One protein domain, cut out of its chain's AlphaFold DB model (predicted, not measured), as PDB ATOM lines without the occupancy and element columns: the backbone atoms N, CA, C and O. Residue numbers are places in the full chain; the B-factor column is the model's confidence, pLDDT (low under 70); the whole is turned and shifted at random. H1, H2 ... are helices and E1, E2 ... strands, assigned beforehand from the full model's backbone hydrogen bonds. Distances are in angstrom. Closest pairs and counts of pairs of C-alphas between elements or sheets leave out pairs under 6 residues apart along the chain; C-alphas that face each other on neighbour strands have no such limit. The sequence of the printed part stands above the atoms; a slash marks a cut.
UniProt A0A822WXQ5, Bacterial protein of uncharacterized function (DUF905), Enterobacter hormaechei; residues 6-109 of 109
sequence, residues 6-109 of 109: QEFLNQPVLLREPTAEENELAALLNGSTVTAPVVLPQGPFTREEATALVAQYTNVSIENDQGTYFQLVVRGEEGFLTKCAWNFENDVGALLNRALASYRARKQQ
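Overview. This is residues 6 to 109 of the 109 residues of the protein "Bacterial protein of uncharacterized function (DUF905)" of Enterobacter hormaechei (UniProt A0A822WXQ5). A small head and a long thin arm: in the head, a three-stranded antiparallel sheet has helices H3 and H4 over one face and its other face bare, and from it sticks out an arm in which residues 6 to 17, 19 to 25 and 27 to 32 stand free, with H1 at the tip and H2 nearer the head. The printed part has 104 residues with four named helices and three named strands, in the order H1 H2 H3 E1 E2 E3 H4. The sheet runs E1, E2, E3, and the class is mixed, helices and strands. The whole is only just extended, close to loose, with a radius of gyration of the C-alphas of 19.5 A, and its C-alphas span 63 by 37 by 24 A.

Along the chain. H1 is residues 6 to 9, 5.3 A long from first to last C-alpha, beginning at C-alpha 6 at (-21.058, -8.386, -71.244). H2 is residues 20 to 31, 14.0 A. H3 is residues 47 to 56, 14.2 A, with C-alpha 47 at (16.562, -32.727, -57.853). E1 is residues 60 to 63, 9.7 A; E2 is residues 71 to 75, 12.7 A; E3 is residues 81 to 86, 14.2 A. H4, the longest helix, is residues 92 to 107, 22.8 A, ending at C-alpha 107 at (18.826, -26.502, -32.644).

Arrangement. E1, E2 and E3 form a meander, each strand the antiparallel neighbour of the one before. E1 and E2 are a hairpin, with N 61 and O 73 within hydrogen-bond range at 2.9 A. E2 and E3 are a hairpin too, with N 74 and O 83 at 2.8 A. H3 and H4 are on the same face of the sheet, giving two layers, helices on one face of a sheet. H3 lies over E1 at a height over the sheet of 7.6 A and runs along the strands, at 10 degrees to E1 on the local plane; the closest C-alphas of H3 and E1 are those of Val 54 and Val 60, 5.2 A apart. H4 lies over E2 and E3 at a height of 9.7 A and runs along the strands, at 21 degrees to E3 on the local plane; the closest C-alphas of H4 and E3 are those of Ala 85 and Val 92, 6.4 A apart. H3 and H4 are apart. H1 and H2 are apart from each other and are not on the sheet. In H2, H3 and H4 every O i to N i+4 pair is within hydrogen-bond range; H1 is too short for such a pair, and its one O i to N i+3 pair is not within range.

Size, cuts and confidence. The C-alphas farthest apart are those of Gln 6 and Phe 80, 64.2 A. Without the stretches that stand free, the body has 79 residues and spans 46 by 36 by 20 A. The link from H2 to H3, residues 32 to 46, is long. The printed part has no cut. The mean pLDDT of the printed part is 78.7, with residues 6 to 37 and 107 to 109 under 70.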
ATOM      1  N   GLN A   6     -22.145  -9.103 -70.590       65.31
ATOM      2  CA  GLN A   6     -21.058  -8.386 -71.244       65.31
ATOM      3  C   GLN A   6     -20.187  -7.593 -70.256       65.31
ATOM      4  O   GLN A   6     -18.975  -7.535 -70.437       65.31
ATOM      5  N   GLU A   7     -20.763  -7.053 -69.174       65.56
ATOM      6  CA  GLU A   7     -19.992  -6.464 -68.067       65.56
ATOM      7  C   GLU A   7     -19.222  -7.524 -67.273       65.56
ATOM      8  O   GLU A   7     -18.123  -7.250 -66.796       65.56
ATOM      9  N   PHE A   8     -19.769  -8.738 -67.148       58.69
ATOM     10  CA  PHE A   8     -19.106  -9.838 -66.441       58.69
ATOM     11  C   PHE A   8     -17.864 -10.341 -67.189       58.69
ATOM     12  O   PHE A   8     -16.823 -10.578 -66.580       58.69
ATOM     13  N   LEU A   9     -17.956 -10.462 -68.515       63.25
ATOM     14  CA  LEU A   9     -16.872 -10.977 -69.358       63.25
ATOM     15  C   LEU A   9     -15.742  -9.964 -69.611       63.25
ATOM     16  O   LEU A   9     -14.684 -10.363 -70.087       63.25
ATOM     17  N   ASN A  10     -15.942  -8.679 -69.298       69.12
ATOM     18  CA  ASN A  10     -14.983  -7.609 -69.600       69.12
ATOM     19  C   ASN A  10     -14.215  -7.090 -68.367       69.12
ATOM     20  O   ASN A  10     -13.611  -6.018 -68.419       69.12
ATOM     21  N   GLN A  11     -14.246  -7.813 -67.240       60.97
ATOM     22  CA  GLN A  11     -13.508  -7.420 -66.036       60.97
ATOM     23  C   GLN A  11     -12.072  -7.977 -66.038       60.97
ATOM     24  O   GLN A  11     -11.869  -9.149 -66.359       60.97
ATOM     25  N   PRO A  12     -11.059  -7.177 -65.648       54.47
ATOM     26  CA  PRO A  12      -9.686  -7.653 -65.534       54.47
ATOM     27  C   PRO A  12      -9.573  -8.693 -64.411       54.47
ATOM     28  O   PRO A  12     -10.095  -8.499 -63.312       54.47
ATOM     29  N   VAL A  13      -8.839  -9.779 -64.677       59.28
ATOM     30  CA  VAL A  13      -8.681 -10.964 -63.805       59.28
ATOM     31  C   VAL A  13      -8.179 -10.658 -62.380       59.28
ATOM     32  O   VAL A  13      -8.263 -11.511 -61.508       59.28
ATOM     33  N   LEU A  14      -7.702  -9.437 -62.118       54.12
ATOM     34  CA  LEU A  14      -7.207  -8.983 -60.814       54.12
ATOM     35  C   LEU A  14      -8.293  -8.479 -59.840       54.12
ATOM     36  O   LEU A  14      -7.964  -8.199 -58.693       54.12
ATOM     37  N   LEU A  15      -9.559  -8.347 -60.262       48.81
ATOM     38  CA  LEU A  15     -10.666  -7.880 -59.403       48.81
ATOM     39  C   LEU A  15     -11.713  -8.960 -59.073       48.81
ATOM     40  O   LEU A  15     -12.749  -8.645 -58.488       48.81
ATOM     41  N   ARG A  16     -11.470 -10.229 -59.427       58.38
ATOM     42  CA  ARG A  16     -12.253 -11.341 -58.868       58.38
ATOM     43  C   ARG A  16     -11.737 -11.613 -57.458       58.38
ATOM     44  O   ARG A  16     -10.536 -11.807 -57.283       58.38
ATOM     45  N   GLU A  17     -12.618 -11.623 -56.462       56.97
ATOM     46  CA  GLU A  17     -12.247 -12.236 -55.189       56.97
ATOM     47  C   GLU A  17     -11.882 -13.698 -55.485       56.97
ATOM     48  O   GLU A  17     -12.623 -14.359 -56.229       56.97
ATOM     49  N   PRO A  18     -10.719 -14.186 -55.015       56.22
ATOM     50  CA  PRO A  18     -10.332 -15.566 -55.244       56.22
ATOM     51  C   PRO A  18     -11.445 -16.455 -54.701       56.22
ATOM     52  O   PRO A  18     -11.896 -16.296 -53.565       56.22
ATOM     53  N   THR A  19     -11.936 -17.357 -55.546       69.06
ATOM     54  CA  THR A  19     -12.950 -18.319 -55.115       69.06
ATOM     55  C   THR A  19     -12.380 -19.195 -54.002       69.06
ATOM     56  O   THR A  19     -11.163 -19.350 -53.894       69.06
ATOM     57  N   ALA A  20     -13.243 -19.775 -53.163       64.00
ATOM     58  CA  ALA A  20     -12.798 -20.680 -52.103       64.00
ATOM     59  C   ALA A  20     -11.895 -21.791 -52.663       64.00
ATOM     60  O   ALA A  20     -10.879 -22.096 -52.058       64.00
ATOM     61  N   GLU A  21     -12.193 -22.289 -53.864       69.88
ATOM     62  CA  GLU A  21     -11.362 -23.260 -54.575       69.88
ATOM     63  C   GLU A  21      -9.999 -22.674 -54.952       69.88
ATOM     64  O   GLU A  21      -8.980 -23.260 -54.629       69.88
ATOM     65  N   GLU A  22      -9.920 -21.487 -55.559       63.66
ATOM     66  CA  GLU A  22      -8.626 -20.852 -55.863       63.66
ATOM     67  C   GLU A  22      -7.810 -20.539 -54.607       63.66
ATOM     68  O   GLU A  22      -6.585 -20.642 -54.638       63.66
ATOM     69  N   ASN A  23      -8.470 -20.192 -53.502       65.50
ATOM     70  CA  ASN A  23      -7.817 -19.976 -52.221       65.50
ATOM     71  C   ASN A  23      -7.401 -21.297 -51.558       65.50
ATOM     72  O   ASN A  23      -6.372 -21.328 -50.895       65.50
ATOM     73  N   GLU A  24      -8.134 -22.391 -51.767       66.94
ATOM     74  CA  GLU A  24      -7.728 -23.739 -51.362       66.94
ATOM     75  C   GLU A  24      -6.590 -24.265 -52.230       66.94
ATOM     76  O   GLU A  24      -5.643 -24.821 -51.700       66.94
ATOM     77  N   LEU A  25      -6.590 -24.018 -53.538       68.44
ATOM     78  CA  LEU A  25      -5.477 -24.334 -54.431       68.44
ATOM     79  C   LEU A  25      -4.247 -23.491 -54.063       68.44
ATOM     80  O   LEU A  25      -3.135 -24.015 -53.997       68.44
ATOM     81  N   ALA A  26      -4.445 -22.211 -53.738       64.19
ATOM     82  CA  ALA A  26      -3.404 -21.352 -53.193       64.19
ATOM     83  C   ALA A  26      -2.966 -21.807 -51.798       64.19
ATOM     84  O   ALA A  26      -1.788 -21.709 -51.506       64.19
ATOM     85  N   ALA A  27      -3.841 -22.342 -50.948       60.22
ATOM     86  CA  ALA A  27      -3.492 -22.927 -49.652       60.22
ATOM     87  C   ALA A  27      -2.909 -24.343 -49.775       60.22
ATOM     88  O   ALA A  27      -2.206 -24.791 -48.886       60.22
ATOM     89  N   LEU A  28      -3.107 -25.058 -50.874       59.22
ATOM     90  CA  LEU A  28      -2.386 -26.295 -51.160       59.22
ATOM     91  C   LEU A  28      -0.966 -25.967 -51.634       59.22
ATOM     92  O   LEU A  28      -0.020 -26.617 -51.188       59.22
ATOM     93  N   LEU A  29      -0.812 -24.902 -52.435       61.50
ATOM     94  CA  LEU A  29       0.490 -24.339 -52.815       61.50
ATOM     95  C   LEU A  29       1.222 -23.662 -51.638       61.50
ATOM     96  O   LEU A  29       2.428 -23.832 -51.496       61.50
ATOM     97  N   ASN A  30       0.509 -22.912 -50.792       58.72
ATOM     98  CA  ASN A  30       1.065 -22.060 -49.727       58.72
ATOM     99  C   ASN A  30       0.888 -22.636 -48.308       58.72
ATOM    100  O   ASN A  30       1.432 -22.077 -47.364       58.72
ATOM    101  N   GLY A  31       0.108 -23.702 -48.132       48.69
ATOM    102  CA  GLY A  31      -0.336 -24.241 -46.834       48.69
ATOM    103  C   GLY A  31      -0.117 -25.748 -46.657       48.69
ATOM    104  O   GLY A  31      -0.345 -26.260 -45.564       48.69
ATOM    105  N   SER A  32       0.479 -26.442 -47.636       46.66
ATOM    106  CA  SER A  32       1.237 -27.679 -47.355       46.66
ATOM    107  C   SER A  32       2.616 -27.396 -46.731       46.66
ATOM    108  O   SER A  32       3.354 -28.317 -46.394       46.66
ATOM    109  N   THR A  33       2.976 -26.123 -46.537       43.38
ATOM    110  CA  THR A  33       4.217 -25.693 -45.874       43.38
ATOM    111  C   THR A  33       4.037 -25.405 -44.381       43.38
ATOM    112  O   THR A  33       4.955 -24.882 -43.745       43.38
ATOM    113  N   VAL A  34       2.915 -25.819 -43.771       47.50
ATOM    114  CA  VAL A  34       2.806 -25.924 -42.306       47.50
ATOM    115  C   VAL A  34       3.672 -27.096 -41.825       47.50
ATOM    116  O   VAL A  34       3.214 -28.204 -41.572       47.50
ATOM    117  N   THR A  35       4.975 -26.820 -41.751       52.69
ATOM    118  CA  THR A  35       5.943 -27.368 -40.789       52.69
ATOM    119  C   THR A  35       6.071 -28.895 -40.718       52.69
ATOM    120  O   THR A  35       6.493 -29.429 -39.694       52.69
ATOM    121  N   ALA A  36       5.792 -29.627 -41.796       57.09
ATOM    122  CA  ALA A  36       6.310 -30.983 -41.917       57.09
ATOM    123  C   ALA A  36       7.796 -30.905 -42.327       57.09
ATOM    124  O   ALA A  36       8.131 -30.219 -43.302       57.09
ATOM    125  N   PRO A  37       8.718 -31.557 -41.597       67.75
ATOM    126  CA  PRO A  37      10.093 -31.658 -42.054       67.75
ATOM    127  C   PRO A  37      10.119 -32.364 -43.414       67.75
ATOM    128  O   PRO A  37       9.572 -33.455 -43.544       67.75
ATOM    129  N   VAL A  38      10.771 -31.764 -44.411       81.56
ATOM    130  CA  VAL A  38      11.094 -32.428 -45.676       81.56
ATOM    131  C   VAL A  38      11.994 -33.618 -45.340       81.56
ATOM    132  O   VAL A  38      12.960 -33.500 -44.571       81.56
ATOM    133  N   VAL A  39      11.622 -34.784 -45.858       86.81
ATOM    134  CA  VAL A  39      12.285 -36.071 -45.632       86.81
ATOM    135  C   VAL A  39      12.572 -36.672 -46.998       86.81
ATOM    136  O   VAL A  39      11.670 -36.776 -47.825       86.81
ATOM    137  N   LEU A  40      13.823 -37.060 -47.231       89.69
ATOM    138  CA  LEU A  40      14.212 -37.754 -48.457       89.69
ATOM    139  C   LEU A  40      13.686 -39.196 -48.467       89.69
ATOM    140  O   LEU A  40      13.538 -39.788 -47.388       89.69
ATOM    141  N   PRO A  41      13.483 -39.809 -49.646       89.75
ATOM    142  CA  PRO A  41      13.310 -41.258 -49.750       89.75
ATOM    143  C   PRO A  41      14.494 -41.991 -49.099       89.75
ATOM    144  O   PRO A  41      15.567 -41.427 -48.938       89.75
ATOM    145  N   GLN A  42      14.337 -43.254 -48.686       88.75
ATOM    146  CA  GLN A  42      15.444 -43.978 -48.028       88.75
ATOM    147  C   GLN A  42      16.663 -44.159 -48.951       88.75
ATOM    148  O   GLN A  42      17.795 -44.153 -48.467       88.75
ATOM    149  N   GLY A  43      16.427 -44.279 -50.258       89.12
ATOM    150  CA  GLY A  43      17.464 -44.480 -51.264       89.12
ATOM    151  C   GLY A  43      17.755 -43.235 -52.105       89.12
ATOM    152  O   GLY A  43      17.809 -42.135 -51.544       89.12
ATOM    153  N   PRO A  44      17.969 -43.399 -53.424       92.25
ATOM    154  CA  PRO A  44      18.208 -42.293 -54.341       92.25
ATOM    155  C   PRO A  44      17.099 -41.244 -54.300       92.25
ATOM    156  O   PRO A  44      15.935 -41.587 -54.090       92.25
ATOM    157  N   PHE A  45      17.456 -39.990 -54.557       92.12
ATOM    158  CA  PHE A  45      16.523 -38.864 -54.559       92.12
ATOM    159  C   PHE A  45      16.659 -37.989 -55.805       92.12
ATOM    160  O   PHE A  45      17.688 -37.976 -56.494       92.12
ATOM    161  N   THR A  46      15.596 -37.242 -56.094       91.81
ATOM    162  CA  THR A  46      15.518 -36.350 -57.251       91.81
ATOM    163  C   THR A  46      15.981 -34.932 -56.924       91.81
ATOM    164  O   THR A  46      16.217 -34.546 -55.773       91.81
ATOM    165  N   ARG A  47      16.137 -34.123 -57.973       91.50
ATOM    166  CA  ARG A  47      16.562 -32.727 -57.853       91.50
ATOM    167  C   ARG A  47      15.510 -31.865 -57.166       91.50
ATOM    168  O   ARG A  47      15.855 -30.946 -56.426       91.50
ATOM    169  N   GLU A  48      14.241 -32.168 -57.394       90.56
ATOM    170  CA  GLU A  48      13.099 -31.507 -56.773       90.56
ATOM    171  C   GLU A  48      13.105 -31.747 -55.258       90.56
ATOM    172  O   GLU A  48      13.015 -30.795 -54.485       90.56
ATOM    173  N   GLU A  49      13.318 -32.997 -54.831       90.62
ATOM    174  CA  GLU A  49      13.425 -33.368 -53.413       90.62
ATOM    175  C   GLU A  49      14.624 -32.686 -52.735       90.62
ATOM    176  O   GLU A  49      14.508 -32.136 -51.637       90.62
ATOM    177  N   ALA A  50      15.770 -32.649 -53.418       91.38
ATOM    178  CA  ALA A  50      16.957 -31.955 -52.931       91.38
ATOM    179  C   ALA A  50      16.749 -30.438 -52.817       91.38
ATOM    180  O   ALA A  50      17.178 -29.823 -51.842       91.38
ATOM    181  N   THR A  51      16.057 -29.834 -53.784       90.81
ATOM    182  CA  THR A  51      15.746 -28.398 -53.783       90.81
ATOM    183  C   THR A  51      14.791 -28.043 -52.647       90.81
ATOM    184  O   THR A  51      15.008 -27.049 -51.955       90.81
ATOM    185  N   ALA A  52      13.786 -28.886 -52.390       88.44
ATOM    186  CA  ALA A  52      12.893 -28.732 -51.245       88.44
ATOM    187  C   ALA A  52      13.659 -28.791 -49.911       88.44
ATOM    188  O   ALA A  52      13.391 -28.000 -49.005       88.44
ATOM    189  N   LEU A  53      14.656 -29.679 -49.802       88.31
ATOM    190  CA  LEU A  53      15.525 -29.747 -48.626       88.31
ATOM    191  C   LEU A  53      16.376 -28.487 -48.441       88.31
ATOM    192  O   LEU A  53      16.414 -27.953 -47.336       88.31
ATOM    193  N   VAL A  54      17.045 -28.011 -49.493       90.44
ATOM    194  CA  VAL A  54      17.878 -26.794 -49.438       90.44
ATOM    195  C   VAL A  54      17.039 -25.561 -49.097       90.44
ATOM    196  O   VAL A  54      17.482 -24.699 -48.344       90.44
ATOM    197  N   ALA A  55      15.800 -25.490 -49.590       87.50
ATOM    198  CA  ALA A  55      14.877 -24.416 -49.239       87.50
ATOM    199  C   ALA A  55      14.472 -24.444 -47.753       87.50
ATOM    200  O   ALA A  55      14.229 -23.393 -47.163       87.50
ATOM    201  N   GLN A  56      14.406 -25.631 -47.138       84.88
ATOM    202  CA  GLN A  56      14.044 -25.785 -45.727       84.88
ATOM    203  C   GLN A  56      15.247 -25.676 -44.771       84.88
ATOM    204  O   GLN A  56      15.078 -25.261 -43.623       84.88
ATOM    205  N   TYR A  57      16.453 -26.037 -45.218       85.06
ATOM    206  CA  TYR A  57      17.663 -26.083 -44.398       85.06
ATOM    207  C   TYR A  57      18.762 -25.192 -44.964       85.06
ATOM    208  O   TYR A  57      19.415 -25.535 -45.945       85.06
ATOM    209  N   THR A  58      19.065 -24.100 -44.264       85.56
ATOM    210  CA  THR A  58      20.164 -23.187 -44.627       85.56
ATOM    211  C   THR A  58      21.548 -23.829 -44.533       85.56
ATOM    212  O   THR A  58      22.506 -23.320 -45.106       85.56
ATOM    213  N   ASN A  59      21.669 -24.944 -43.810       87.69
ATOM    214  CA  ASN A  59      22.906 -25.700 -43.657       87.69
ATOM    215  C   ASN A  59      23.049 -26.852 -44.666       87.69
ATOM    216  O   ASN A  59      23.985 -27.646 -44.552       87.69
ATOM    217  N   VAL A  60      22.130 -26.961 -45.629       91.12
ATOM    218  CA  VAL A  60      22.154 -27.957 -46.703       91.12
ATOM    219  C   VAL A  60      22.329 -27.245 -48.037       91.12
ATOM    220  O   VAL A  60      21.669 -26.247 -48.305       91.12
ATOM    221  N   SER A  61      23.196 -27.773 -48.892       93.38
ATOM    222  CA  SER A  61      23.439 -27.231 -50.229       93.38
ATOM    223  C   SER A  61      23.618 -28.338 -51.260       93.38
ATOM    224  O   SER A  61      24.105 -29.424 -50.946       93.38
ATOM    225  N   ILE A  62      23.236 -28.042 -52.503       94.56
ATOM    226  CA  ILE A  62      23.555 -28.879 -53.661       94.56
ATOM    227  C   ILE A  62      24.936 -28.472 -54.180       94.56
ATOM    228  O   ILE A  62      25.175 -27.296 -54.450       94.56
ATOM    229  N   GLU A  63      25.837 -29.439 -54.321       94.50
ATOM    230  CA  GLU A  63      27.200 -29.260 -54.829       94.50
ATOM    231  C   GLU A  63      27.540 -30.299 -55.897       94.50
ATOM    232  O   GLU A  63      26.807 -31.271 -56.097       94.50
ATOM    233  N   ASN A  64      28.652 -30.071 -56.607       94.31
ATOM    234  CA  ASN A  64      29.137 -30.937 -57.687       94.31
ATOM    235  C   ASN A  64      28.046 -31.286 -58.715       94.31
ATOM    236  O   ASN A  64      27.946 -32.421 -59.182       94.31
ATOM    237  N   ASP A  65      27.233 -30.287 -59.049       93.69
ATOM    238  CA  ASP A  65      26.068 -30.419 -59.909       93.69
ATOM    239  C   ASP A  65      26.454 -30.621 -61.381       93.69
ATOM    240  O   ASP A  65      26.965 -29.720 -62.046       93.69
ATOM    241  N   GLN A  66      26.190 -31.827 -61.879       91.88
ATOM    242  CA  GLN A  66      26.400 -32.264 -63.260       91.88
ATOM    243  C   GLN A  66      25.056 -32.567 -63.948       91.88
ATOM    244  O   GLN A  66      24.953 -33.457 -64.794       91.88
ATOM    245  N   GLY A  67      23.993 -31.850 -63.562       89.06
ATOM    246  CA  GLY A  67      22.646 -32.016 -64.103       89.06
ATOM    247  C   GLY A  67      21.884 -33.134 -63.394       89.06
ATOM    248  O   GLY A  67      21.167 -32.882 -62.425       89.06
ATOM    249  N   THR A  68      22.019 -34.369 -63.882       89.00
ATOM    250  CA  THR A  68      21.348 -35.545 -63.292       89.00
ATOM    251  C   THR A  68      22.065 -36.059 -62.043       89.00
ATOM    252  O   THR A  68      21.422 -36.606 -61.147       89.00
ATOM    253  N   TYR A  69      23.383 -35.869 -61.977       93.62
ATOM    254  CA  TYR A  69      24.221 -36.291 -60.859       93.62
ATOM    255  C   TYR A  69      24.644 -35.081 -60.045       93.62
ATOM    256  O   TYR A  69      25.204 -34.132 -60.591       93.62
ATOM    257  N   PHE A  70      24.386 -35.114 -58.748       95.00
ATOM    258  CA  PHE A  70      24.731 -34.026 -57.841       95.00
ATOM    259  C   PHE A  70      24.852 -34.549 -56.410       95.00
ATOM    260  O   PHE A  70      24.387 -35.646 -56.086       95.00
ATOM    261  N   GLN A  71      25.492 -33.763 -55.550       94.69
ATOM    262  CA  GLN A  71      25.679 -34.094 -54.144       94.69
ATOM    263  C   GLN A  71      24.865 -33.171 -53.255       94.69
ATOM    264  O   GLN A  71      24.800 -31.967 -53.492       94.69
ATOM    265  N   LEU A  72      24.295 -33.729 -52.189       94.25
ATOM    266  CA  LEU A  72      23.836 -32.932 -51.060       94.25
ATOM    267  C   LEU A  72      24.930 -32.875 -50.006       94.25
ATOM    268  O   LEU A  72      25.410 -33.907 -49.532       94.25
ATOM    269  N   VAL A  73      25.286 -31.656 -49.616       92.94
ATOM    270  CA  VAL A  73      26.269 -31.364 -48.579       92.94
ATOM    271  C   VAL A  73      25.554 -30.744 -47.391       92.94
ATOM    272  O   VAL A  73      24.870 -29.733 -47.514       92.94
ATOM    273  N   VAL A  74      25.729 -31.354 -46.223       91.31
ATOM    274  CA  VAL A  74      25.226 -30.873 -44.938       91.31
ATOM    275  C   VAL A  74      26.399 -30.322 -44.140       91.31
ATOM    276  O   VAL A  74      27.355 -31.046 -43.834       91.31
ATOM    277  N   ARG A  75      26.314 -29.045 -43.775       90.25
ATOM    278  CA  ARG A  75      27.297 -28.345 -42.946       90.25
ATOM    279  C   ARG A  75      26.809 -28.207 -41.504       90.25
ATOM    280  O   ARG A  75      25.610 -28.109 -41.238       90.25
ATOM    281  N   GLY A  76      27.755 -28.250 -40.572       85.25
ATOM    282  CA  GLY A  76      27.528 -27.934 -39.164       85.25
ATOM    283  C   GLY A  76      27.492 -26.424 -38.915       85.25
ATOM    284  O   GLY A  76      27.599 -25.627 -39.845       85.25
ATOM    285  N   GLU A  77      27.371 -26.027 -37.648       77.12
ATOM    286  CA  GLU A  77      27.253 -24.616 -37.236       77.12
ATOM    287  C   GLU A  77      28.499 -23.775 -37.556       77.12
ATOM    288  O   GLU A  77      28.383 -22.592 -37.848       77.12
ATOM    289  N   GLU A  78      29.675 -24.398 -37.599       79.38
ATOM    290  CA  GLU A  78      30.941 -23.745 -37.960       79.38
ATOM    291  C   GLU A  78      31.264 -23.855 -39.465       79.38
ATOM    292  O   GLU A  78      32.389 -23.617 -39.895       79.38
ATOM    293  N   GLY A  79      30.298 -24.274 -40.291       75.94
ATOM    294  CA  GLY A  79      30.491 -24.446 -41.735       75.94
ATOM    295  C   GLY A  79      31.280 -25.701 -42.130       75.94
ATOM    296  O   GLY A  79      31.425 -25.978 -43.322       75.94
ATOM    297  N   PHE A  80      31.743 -26.499 -41.161       83.75
ATOM    298  CA  PHE A  80      32.411 -27.770 -41.433       83.75
ATOM    299  C   PHE A  80      31.464 -28.776 -42.087       83.75
ATOM    300  O   PHE A  80      30.317 -28.961 -41.663       83.75
ATOM    301  N   LEU A  81      31.973 -29.466 -43.109       86.75
ATOM    302  CA  LEU A  81      31.262 -30.542 -43.785       86.75
ATOM    303  C   LEU A  81      31.004 -31.676 -42.791       86.75
ATOM    304  O   LEU A  81      31.925 -32.323 -42.305       86.75
ATOM    305  N   THR A  82      29.729 -31.902 -42.483       86.56
ATOM    306  CA  THR A  82      29.299 -32.992 -41.600       86.56
ATOM    307  C   THR A  82      28.965 -34.229 -42.420       86.56
ATOM    308  O   THR A  82      29.332 -35.347 -42.060       86.56
ATOM    309  N   LYS A  83      28.258 -34.037 -43.537       89.56
ATOM    310  CA  LYS A  83      27.871 -35.125 -44.429       89.56
ATOM    311  C   LYS A  83      27.859 -34.643 -45.872       89.56
ATOM    312  O   LYS A  83      27.474 -33.513 -46.136       89.56
ATOM    313  N   CYS A  84      28.264 -35.509 -46.785       91.75
ATOM    314  CA  CYS A  84      28.110 -35.331 -48.219       91.75
ATOM    315  C   CYS A  84      27.725 -36.681 -48.811       91.75
ATOM    316  O   CYS A  84      28.234 -37.705 -48.341       91.75
ATOM    317  N   ALA A  85      26.810 -36.681 -49.774       92.31
ATOM    318  CA  ALA A  85      26.441 -37.891 -50.481       92.31
ATOM    319  C   ALA A  85      25.822 -37.593 -51.851       92.31
ATOM    320  O   ALA A  85      25.211 -36.538 -52.050       92.31
ATOM    321  N   TRP A  86      25.996 -38.526 -52.787       94.38
ATOM    322  CA  TRP A  86      25.483 -38.422 -54.151       94.38
ATOM    323  C   TRP A  86      24.019 -38.849 -54.232       94.38
ATOM    324  O   TRP A  86      23.591 -39.794 -53.574       94.38
ATOM    325  N   ASN A  87      23.257 -38.199 -55.110       93.56
ATOM    326  CA  ASN A  87      21.818 -38.425 -55.250       93.56
ATOM    327  C   ASN A  87      21.410 -39.847 -55.685       93.56
ATOM    328  O   ASN A  87      20.255 -40.212 -55.507       93.56
ATOM    329  N   PHE A  88      22.326 -40.647 -56.243       91.75
ATOM    330  CA  PHE A  88      22.060 -42.001 -56.757       91.75
ATOM    331  C   PHE A  88      22.503 -43.139 -55.823       91.75
ATOM    332  O   PHE A  88      22.349 -44.312 -56.165       91.75
ATOM    333  N   GLU A  89      23.094 -42.828 -54.669       90.81
ATOM    334  CA  GLU A  89      23.563 -43.845 -53.728       90.81
ATOM    335  C   GLU A  89      22.378 -44.583 -53.064       90.81
ATOM    336  O   GLU A  89      21.357 -43.990 -52.732       90.81
ATOM    337  N   ASN A  90      22.498 -45.900 -52.869       84.88
ATOM    338  CA  ASN A  90      21.360 -46.779 -52.550       84.88
ATOM    339  C   ASN A  90      20.665 -46.501 -51.199       84.88
ATOM    340  O   ASN A  90      19.485 -46.793 -51.060       84.88
ATOM    341  N   ASP A  91      21.371 -45.916 -50.229       87.81
ATOM    342  CA  ASP A  91      20.877 -45.660 -48.861       87.81
ATOM    343  C   ASP A  91      21.068 -44.192 -48.446       87.81
ATOM    344  O   ASP A  91      21.178 -43.835 -47.265       87.81
ATOM    345  N   VAL A  92      21.194 -43.317 -49.440       88.31
ATOM    346  CA  VAL A  92      21.657 -41.957 -49.206       88.31
ATOM    347  C   VAL A  92      20.659 -41.107 -48.444       88.31
ATOM    348  O   VAL A  92      21.042 -40.396 -47.508       88.31
ATOM    349  N   GLY A  93      19.377 -41.187 -48.789       88.62
ATOM    350  CA  GLY A  93      18.393 -40.370 -48.109       88.62
ATOM    351  C   GLY A  93      18.175 -40.833 -46.670       88.62
ATOM    352  O   GLY A  93      18.035 -39.988 -45.788       88.62
ATOM    353  N   ALA A  94      18.318 -42.128 -46.362       88.56
ATOM    354  CA  ALA A  94      18.352 -42.624 -44.983       88.56
ATOM    355  C   ALA A  94      19.487 -41.982 -44.159       88.56
ATOM    356  O   ALA A  94      19.280 -41.513 -43.032       88.56
ATOM    357  N   LEU A  95      20.693 -41.925 -44.736       87.88
ATOM    358  CA  LEU A  95      21.874 -41.328 -44.108       87.88
ATOM    359  C   LEU A  95      21.716 -39.816 -43.890       87.88
ATOM    360  O   LEU A  95      22.044 -39.314 -42.810       87.88
ATOM    361  N   LEU A  96      21.207 -39.095 -44.892       90.12
ATOM    362  CA  LEU A  96      21.002 -37.646 -44.826       90.12
ATOM    363  C   LEU A  96      19.872 -37.275 -43.859       90.12
ATOM    364  O   LEU A  96      20.053 -36.392 -43.020       90.12
ATOM    365  N   ASN A  97      18.754 -38.005 -43.878       90.31
ATOM    366  CA  ASN A  97      17.649 -37.803 -42.939       90.31
ATOM    367  C   ASN A  97      18.102 -37.957 -41.480       90.31
ATOM    368  O   ASN A  97      17.702 -37.170 -40.622       90.31
ATOM    369  N   ARG A  98      18.983 -38.927 -41.190       87.88
ATOM    370  CA  ARG A  98      19.568 -39.099 -39.851       87.88
ATOM    371  C   ARG A  98      20.410 -37.889 -39.440       87.88
ATOM    372  O   ARG A  98      20.271 -37.411 -38.315       87.88
ATOM    373  N   ALA A  99      21.258 -37.385 -40.336       85.88
ATOM    374  CA  ALA A  99      22.086 -36.210 -40.063       85.88
ATOM    375  C   ALA A  99      21.226 -34.967 -39.772       85.88
ATOM    376  O   ALA A  99      21.479 -34.250 -38.800       85.88
ATOM    377  N   LEU A 100      20.161 -34.763 -40.555       85.88
ATOM    378  CA  LEU A 100      19.209 -33.672 -40.354       85.88
ATOM    379  C   LEU A 100      18.428 -33.819 -39.048       85.88
ATOM    380  O   LEU A 100      18.270 -32.839 -38.327       85.88
ATOM    381  N   ALA A 101      17.997 -35.029 -38.686       86.12
ATOM    382  CA  ALA A 101      17.348 -35.282 -37.401       86.12
ATOM    383  C   ALA A 101      18.258 -34.907 -36.217       86.12
ATOM    384  O   ALA A 101      17.821 -34.221 -35.294       86.12
ATOM    385  N   SER A 102      19.541 -35.278 -36.272       81.56
ATOM    386  CA  SER A 102      20.520 -34.892 -35.249       81.56
ATOM    387  C   SER A 102      20.808 -33.389 -35.217       81.56
ATOM    388  O   SER A 102      21.149 -32.864 -34.160       81.56
ATOM    389  N   TYR A 103      20.714 -32.694 -36.353       81.06
ATOM    390  CA  TYR A 103      20.850 -31.237 -36.411       81.06
ATOM    391  C   TYR A 103      19.628 -30.535 -35.802       81.06
ATOM    392  O   TYR A 103      19.776 -29.661 -34.951       81.06
ATOM    393  N   ARG A 104      18.415 -30.982 -36.157       79.50
ATOM    394  CA  ARG A 104      17.149 -30.490 -35.583       79.50
ATOM    395  C   ARG A 104      17.136 -30.624 -34.061       79.50
ATOM    396  O   ARG A 104      16.777 -29.673 -33.380       79.50
ATOM    397  N   ALA A 105      17.565 -31.775 -33.535       79.44
ATOM    398  CA  ALA A 105      17.631 -32.017 -32.095       79.44
ATOM    399  C   ALA A 105      18.583 -31.048 -31.371       79.44
ATOM    400  O   ALA A 105      18.284 -30.627 -30.262       79.44
ATOM    401  N   ARG A 106      19.696 -30.664 -32.011       74.50
ATOM    402  CA  ARG A 106      20.660 -29.697 -31.462       74.50
ATOM    403  C   ARG A 106      20.148 -28.256 -31.488       74.50
ATOM    404  O   ARG A 106      20.433 -27.512 -30.568       74.50
ATOM    405  N   LYS A 107      19.381 -27.866 -32.514       67.19
ATOM    406  CA  LYS A 107      18.826 -26.502 -32.644       67.19
ATOM    407  C   LYS A 107      17.600 -26.226 -31.760       67.19
ATOM    408  O   LYS A 107      17.199 -25.073 -31.667       67.19
ATOM    409  N   GLN A 108      16.978 -27.260 -31.191       58.34
ATOM    410  CA  GLN A 108      15.795 -27.161 -30.318       58.34
ATOM    411  C   GLN A 108      16.147 -27.124 -28.815       58.34
ATOM    412  O   GLN A 108      15.239 -27.039 -27.992       58.34
ATOM    413  N   GLN A 109      17.432 -27.233 -28.458       44.72
ATOM    414  CA  GLN A 109      17.947 -27.066 -27.092       44.72
ATOM    415  C   GLN A 109      18.477 -25.647 -26.896       44.72
ATOM    416  O   GLN A 109      18.359 -25.153 -25.754       44.72
TER     417      GLN A 109